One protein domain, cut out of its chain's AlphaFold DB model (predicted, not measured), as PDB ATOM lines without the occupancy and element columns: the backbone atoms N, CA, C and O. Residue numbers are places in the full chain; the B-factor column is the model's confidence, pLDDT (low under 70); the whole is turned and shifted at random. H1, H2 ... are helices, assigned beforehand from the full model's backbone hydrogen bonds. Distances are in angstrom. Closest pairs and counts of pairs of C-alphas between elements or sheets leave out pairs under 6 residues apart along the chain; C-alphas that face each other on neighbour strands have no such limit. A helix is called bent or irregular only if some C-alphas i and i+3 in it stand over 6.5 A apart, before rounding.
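What this domain is: This is residues 409 to 457 of the 457 residues of the protein "TIGR03985 family CRISPR-associated protein" of Cyanobacteria bacterium J055 (UniProt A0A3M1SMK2). Two small helical parts lie at the two ends of an elongated, open shape: the short helices H1 and H2 at one end and the longer H3 and H4 at the other, joined by the stretched link of residues 424 to 428. At the far end H4 folds back beside H3. The printed part has 49 residues, with four named helices in the order H1, H2, H3, H4 and no named strand, and its class is all helix. It is loose, with a radius of gyration of the C-alphas of 13.5 A, and spans 34 by 18 by 17 A.

Where its parts are: H1 holds residues 409 to 414 and begins at C-alpha 409, (37.866, -52.137, -31.965). H2 holds residues 419 to 423; it is neither bent nor irregular, but only just: C-alphas 419 and 422 are 6.0 A apart. H3, residues 429 to 442, is 20.1 A long from first to last C-alpha and begins at C-alpha 429, (23.689, -46.595, -40.533). H4, residues 447 to 456, is 14.7 A long and ends at C-alpha 456, (29.666, -40.615, -44.940).

How they stand to each other: H1 and H2 are only just apart, their closest C-alphas 8.3 A from each other. H2 is apart from H3. H3 and H4 form a helical hairpin and only just touch, with 3 pairs of C-alphas within 8 A. Their closest C-alphas, those of Ala 436 and Leu 453, are 7.2 A apart. They run opposite ways at a shallow tilt of 23 degrees. H1 is apart from H3 and H4, and H2 is apart from H4. In H1 and H4 every O i to N i+4 pair is within hydrogen-bond range; in H3 9 of 10 are, and in H2 0 of 1, beside 2 of 2 O i to N i+3 pairs.

The domain as a whole: The two C-alphas farthest apart, those of Gly 417 and Gly 447, are 35.2 A apart. The printed part has no cut and ends at residue 457, the chain's last. The three links between the helices are tight. The mean pLDDT of the printed part is 77.3, and residues 440 to 446, 450 and 453 to 457 are under 70.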
ATOM      1  N   TYR A 409      36.870 -51.754 -32.961       87.38
ATOM      2  CA  TYR A 409      37.866 -52.137 -31.965       87.38
ATOM      3  C   TYR A 409      37.953 -51.078 -30.862       87.38
ATOM      4  O   TYR A 409      37.933 -51.421 -29.679       87.38
ATOM      5  N   PHE A 410      37.974 -49.792 -31.218       87.25
ATOM      6  CA  PHE A 410      37.951 -48.720 -30.225       87.25
ATOM      7  C   PHE A 410      36.669 -48.751 -29.380       87.25
ATOM      8  O   PHE A 410      36.727 -48.646 -28.156       87.25
ATOM      9  N   TYR A 411      35.511 -48.937 -30.018       86.69
ATOM     10  CA  TYR A 411      34.229 -49.010 -29.325       86.69
ATOM     11  C   TYR A 411      34.206 -50.147 -28.301       86.69
ATOM     12  O   TYR A 411      33.908 -49.896 -27.135       86.69
ATOM     13  N   GLY A 412      34.565 -51.366 -28.713       87.81
ATOM     14  CA  GLY A 412      34.516 -52.543 -27.844       87.81
ATOM     15  C   GLY A 412      35.490 -52.488 -26.664       87.81
ATOM     16  O   GLY A 412      35.188 -53.021 -25.604       87.81
ATOM     17  N   ASN A 413      36.643 -51.826 -26.819       84.81
ATOM     18  CA  ASN A 413      37.661 -51.773 -25.762       84.81
ATOM     19  C   ASN A 413      37.547 -50.553 -24.837       84.81
ATOM     20  O   ASN A 413      37.983 -50.626 -23.690       84.81
ATOM     21  N   TYR A 414      37.018 -49.423 -25.319       81.00
ATOM     22  CA  TYR A 414      37.102 -48.144 -24.595       81.00
ATOM     23  C   TYR A 414      35.763 -47.456 -24.341       81.00
ATOM     24  O   TYR A 414      35.729 -46.480 -23.586       81.00
ATOM     25  N   ILE A 415      34.682 -47.912 -24.980       83.94
ATOM     26  CA  ILE A 415      33.347 -47.320 -24.839       83.94
ATOM     27  C   ILE A 415      32.380 -48.340 -24.245       83.94
ATOM     28  O   ILE A 415      31.782 -48.074 -23.203       83.94
ATOM     29  N   GLU A 416      32.234 -49.501 -24.879       86.56
ATOM     30  CA  GLU A 416      31.322 -50.559 -24.451       86.56
ATOM     31  C   GLU A 416      31.657 -51.043 -23.032       86.56
ATOM     32  O   GLU A 416      32.809 -51.291 -22.694       86.56
ATOM     33  N   GLY A 417      30.639 -51.125 -22.168       81.50
ATOM     34  CA  GLY A 417      30.810 -51.542 -20.772       81.50
ATOM     35  C   GLY A 417      31.425 -50.492 -19.838       81.50
ATOM     36  O   GLY A 417      31.601 -50.780 -18.657       81.50
ATOM     37  N   THR A 418      31.716 -49.281 -20.324       82.62
ATOM     38  CA  THR A 418      32.203 -48.162 -19.499       82.62
ATOM     39  C   THR A 418      31.095 -47.144 -19.217       82.62
ATOM     40  O   THR A 418      30.091 -47.088 -19.931       82.62
ATOM     41  N   GLU A 419      31.301 -46.270 -18.230       74.94
ATOM     42  CA  GLU A 419      30.427 -45.112 -17.969       74.94
ATOM     43  C   GLU A 419      30.252 -44.201 -19.194       74.94
ATOM     44  O   GLU A 419      29.214 -43.580 -19.374       74.94
ATOM     45  N   ARG A 420      31.225 -44.177 -20.114       76.81
ATOM     46  CA  ARG A 420      31.158 -43.349 -21.326       76.81
ATOM     47  C   ARG A 420      30.068 -43.816 -22.278       76.81
ATOM     48  O   ARG A 420      29.597 -43.016 -23.082       76.81
ATOM     49  N   ALA A 421      29.647 -45.080 -22.200       83.06
ATOM     50  CA  ALA A 421      28.583 -45.604 -23.046       83.06
ATOM     51  C   ALA A 421      27.263 -44.840 -22.858       83.06
ATOM     52  O   ALA A 421      26.534 -44.672 -23.834       83.06
ATOM     53  N   SER A 422      26.969 -44.332 -21.650       82.62
ATOM     54  CA  SER A 422      25.741 -43.561 -21.404       82.62
ATOM     55  C   SER A 422      25.722 -42.207 -22.109       82.62
ATOM     56  O   SER A 422      24.646 -41.654 -22.318       82.62
ATOM     57  N   ASN A 423      26.885 -41.697 -22.523       80.69
ATOM     58  CA  ASN A 423      27.002 -40.421 -23.231       80.69
ATOM     59  C   ASN A 423      26.628 -40.541 -24.715       80.69
ATOM     60  O   ASN A 423      26.512 -39.530 -25.406       80.69
ATOM     61  N   PHE A 424      26.439 -41.763 -25.224       85.88
ATOM     62  CA  PHE A 424      26.172 -42.013 -26.636       85.88
ATOM     63  C   PHE A 424      24.864 -42.767 -26.842       85.88
ATOM     64  O   PHE A 424      24.561 -43.762 -26.186       85.88
ATOM     65  N   LYS A 425      24.113 -42.348 -27.860       86.56
ATOM     66  CA  LYS A 425      22.971 -43.102 -28.372       86.56
ATOM     67  C   LYS A 425      23.374 -43.825 -29.651       86.56
ATOM     68  O   LYS A 425      23.704 -43.192 -30.650       86.56
ATOM     69  N   LYS A 426      23.322 -45.158 -29.636       87.12
ATOM     70  CA  LYS A 426      23.669 -45.980 -30.805       87.12
ATOM     71  C   LYS A 426      22.644 -45.793 -31.926       87.12
ATOM     72  O   LYS A 426      21.448 -45.985 -31.705       87.12
ATOM     73  N   PHE A 427      23.121 -45.474 -33.128       86.31
ATOM     74  CA  PHE A 427      22.321 -45.393 -34.353       86.31
ATOM     75  C   PHE A 427      22.705 -46.497 -35.334       86.31
ATOM     76  O   PHE A 427      23.871 -46.869 -35.451       86.31
ATOM     77  N   SER A 428      21.719 -47.008 -36.076       86.00
ATOM     78  CA  SER A 428      22.002 -47.760 -37.298       86.00
ATOM     79  C   SER A 428      22.506 -46.819 -38.390       86.00
ATOM     80  O   SER A 428      22.184 -45.629 -38.393       86.00
ATOM     81  N   HIS A 429      23.219 -47.363 -39.376       82.12
ATOM     82  CA  HIS A 429      23.689 -46.595 -40.533       82.12
ATOM     83  C   HIS A 429      22.553 -45.789 -41.194       82.12
ATOM     84  O   HIS A 429      22.676 -44.592 -41.428       82.12
ATOM     85  N   SER A 430      21.380 -46.401 -41.399       84.00
ATOM     86  CA  SER A 430      20.228 -45.699 -41.987       84.00
ATOM     87  C   SER A 430      19.679 -44.562 -41.113       84.00
ATOM     88  O   SER A 430      19.162 -43.576 -41.637       84.00
ATOM     89  N   GLN A 431      19.756 -44.695 -39.784       87.19
ATOM     90  CA  GLN A 431      19.296 -43.670 -38.849       87.19
ATOM     91  C   GLN A 431      20.276 -42.500 -38.830       87.19
ATOM     92  O   GLN A 431      19.838 -41.353 -38.866       87.19
ATOM     93  N   ALA A 432      21.578 -42.795 -38.861       83.31
ATOM     94  CA  ALA A 432      22.637 -41.803 -38.969       83.31
ATOM     95  C   ALA A 432      22.495 -40.965 -40.250       83.31
ATOM     96  O   ALA A 432      22.465 -39.740 -40.164       83.31
ATOM     97  N   LEU A 433      22.280 -41.598 -41.412       81.50
ATOM     98  CA  LEU A 433      22.062 -40.888 -42.681       81.50
ATOM     99  C   LEU A 433      20.810 -39.996 -42.665       81.50
ATOM    100  O   LEU A 433      20.830 -38.870 -43.163       81.50
ATOM    101  N   LYS A 434      19.709 -40.472 -42.069       84.00
ATOM    102  CA  LYS A 434      18.485 -39.667 -41.919       84.00
ATOM    103  C   LYS A 434      18.693 -38.478 -40.983       84.00
ATOM    104  O   LYS A 434      18.216 -37.385 -41.289       84.00
ATOM    105  N   TRP A 435      19.385 -38.685 -39.863       83.25
ATOM    106  CA  TRP A 435      19.722 -37.617 -38.923       83.25
ATOM    107  C   TRP A 435      20.597 -36.571 -39.616       83.25
ATOM    108  O   TRP A 435      20.195 -35.417 -39.700       83.25
ATOM    109  N   ALA A 436      21.685 -37.000 -40.260       77.06
ATOM    110  CA  ALA A 436      22.582 -36.166 -41.054       77.06
ATOM    111  C   ALA A 436      21.843 -35.292 -42.079       77.06
ATOM    112  O   ALA A 436      22.009 -34.074 -42.097       77.06
ATOM    113  N   ALA A 437      20.970 -35.890 -42.894       75.50
ATOM    114  CA  ALA A 437      20.194 -35.168 -43.903       75.50
ATOM    115  C   ALA A 437      19.182 -34.170 -43.307       75.50
ATOM    116  O   ALA A 437      18.784 -33.214 -43.977       75.50
ATOM    117  N   THR A 438      18.741 -34.393 -42.068       77.69
ATOM    118  CA  THR A 438      17.803 -33.513 -41.357       77.69
ATOM    119  C   THR A 438      18.545 -32.372 -40.661       77.69
ATOM    120  O   THR A 438      18.133 -31.219 -40.783       77.69
ATOM    121  N   THR A 439      19.661 -32.667 -39.998       74.19
ATOM    122  CA  THR A 439      20.531 -31.690 -39.330       74.19
ATOM    123  C   THR A 439      21.181 -30.754 -40.344       74.19
ATOM    124  O   THR A 439      21.118 -29.543 -40.175       74.19
ATOM    125  N   ALA A 440      21.655 -31.271 -41.484       65.88
ATOM    126  CA  ALA A 440      22.204 -30.459 -42.576       65.88
ATOM    127  C   ALA A 440      21.213 -29.439 -43.167       65.88
ATOM    128  O   ALA A 440      21.629 -28.473 -43.805       65.88
ATOM    129  N   LYS A 441      19.902 -29.654 -42.983       66.38
ATOM    130  CA  LYS A 441      18.845 -28.713 -43.386       66.38
ATOM    131  C   LYS A 441      18.497 -27.695 -42.297       66.38
ATOM    132  O   LYS A 441      17.932 -26.656 -42.628       66.38
ATOM    133  N   ARG A 442      18.763 -28.008 -41.025       64.56
ATOM    134  CA  ARG A 442      18.425 -27.173 -39.860       64.56
ATOM    135  C   ARG A 442      19.572 -26.252 -39.458       64.56
ATOM    136  O   ARG A 442      19.325 -25.085 -39.175       64.56
ATOM    137  N   ASP A 443      20.801 -26.754 -39.505       62.88
ATOM    138  CA  ASP A 443      21.992 -26.037 -39.066       62.88
ATOM    139  C   ASP A 443      22.835 -25.555 -40.249       62.88
ATOM    140  O   ASP A 443      22.972 -26.228 -41.278       62.88
ATOM    141  N   ARG A 444      23.458 -24.378 -40.102       62.50
ATOM    142  CA  ARG A 444      24.523 -23.934 -41.011       62.50
ATOM    143  C   ARG A 444      25.781 -24.752 -40.722       62.50
ATOM    144  O   ARG A 444      26.679 -24.271 -40.039       62.50
ATOM    145  N   LEU A 445      25.837 -25.973 -41.254       67.50
ATOM    146  CA  LEU A 445      27.067 -26.763 -41.265       67.50
ATOM    147  C   LEU A 445      28.188 -25.946 -41.927       67.50
ATOM    148  O   LEU A 445      27.991 -25.352 -42.999       67.50
ATOM    149  N   THR A 446      29.351 -25.929 -41.289       69.19
ATOM    150  CA  THR A 446      30.598 -25.387 -41.833       69.19
ATOM    151  C   THR A 446      31.003 -26.139 -43.107       69.19
ATOM    152  O   THR A 446      30.475 -27.207 -43.427       69.19
ATOM    153  N   GLY A 447      31.934 -25.574 -43.884       70.12
ATOM    154  CA  GLY A 447      32.428 -26.226 -45.105       70.12
ATOM    155  C   GLY A 447      33.026 -27.611 -44.837       70.12
ATOM    156  O   GLY A 447      32.743 -28.553 -45.573       70.12
ATOM    157  N   GLU A 448      33.772 -27.743 -43.740       72.06
ATOM    158  CA  GLU A 448      34.396 -28.994 -43.303       72.06
ATOM    159  C   GLU A 448      33.357 -30.038 -42.864       72.06
ATOM    160  O   GLU A 448      33.401 -31.184 -43.303       72.06
ATOM    161  N   GLU A 449      32.352 -29.638 -42.078       71.56
ATOM    162  CA  GLU A 449      31.276 -30.541 -41.645       71.56
ATOM    163  C   GLU A 449      30.472 -31.088 -42.832       71.56
ATOM    164  O   GLU A 449      30.100 -32.261 -42.840       71.56
ATOM    165  N   LYS A 450      30.241 -30.271 -43.869       69.69
ATOM    166  CA  LYS A 450      29.583 -30.724 -45.106       69.69
ATOM    167  C   LYS A 450      30.427 -31.741 -45.868       69.69
ATOM    168  O   LYS A 450      29.871 -32.710 -46.378       69.69
ATOM    169  N   GLN A 451      31.739 -31.534 -45.943       72.75
ATOM    170  CA  GLN A 451      32.656 -32.450 -46.620       72.75
ATOM    171  C   GLN A 451      32.761 -33.790 -45.876       72.75
ATOM    172  O   GLN A 451      32.657 -34.847 -46.496       72.75
ATOM    173  N   ASN A 452      32.858 -33.751 -44.545       72.19
ATOM    174  CA  ASN A 452      32.830 -34.950 -43.705       72.19
ATOM    175  C   ASN A 452      31.506 -35.710 -43.869       72.19
ATOM    176  O   ASN A 452      31.507 -36.929 -44.030       72.19
ATOM    177  N   LEU A 453      30.375 -34.998 -43.927       69.81
ATOM    178  CA  LEU A 453      29.067 -35.605 -44.172       69.81
ATOM    179  C   LEU A 453      28.956 -36.258 -45.556       69.81
ATOM    180  O   LEU A 453      28.336 -37.308 -45.685       69.81
ATOM    181  N   GLN A 454      29.552 -35.656 -46.587       67.88
ATOM    182  CA  GLN A 454      29.590 -36.230 -47.936       67.88
ATOM    183  C   GLN A 454      30.448 -37.491 -48.015       67.88
ATOM    184  O   GLN A 454      30.121 -38.371 -48.793       67.88
ATOM    185  N   SER A 455      31.507 -37.606 -47.210       68.12
ATOM    186  CA  SER A 455      32.308 -38.839 -47.132       68.12
ATOM    187  C   SER A 455      31.599 -39.998 -46.411       68.12
ATOM    188  O   SER A 455      32.031 -41.143 -46.506       68.12
ATOM    189  N   LEU A 456      30.523 -39.684 -45.681       63.34
ATOM    190  CA  LEU A 456      29.666 -40.615 -44.940       63.34
ATOM    191  C   LEU A 456      28.471 -41.131 -45.766       63.34
ATOM    192  O   LEU A 456      27.866 -42.131 -45.378       63.34
ATOM    193  N   LEU A 457      28.104 -40.424 -46.841       59.81
ATOM    194  CA  LEU A 457      27.041 -40.765 -47.797       59.81
ATOM    195  C   LEU A 457      27.619 -41.557 -48.970       59.81
ATOM    196  O   LEU A 457      26.916 -42.491 -49.419       59.81
TER     197      LEU A 457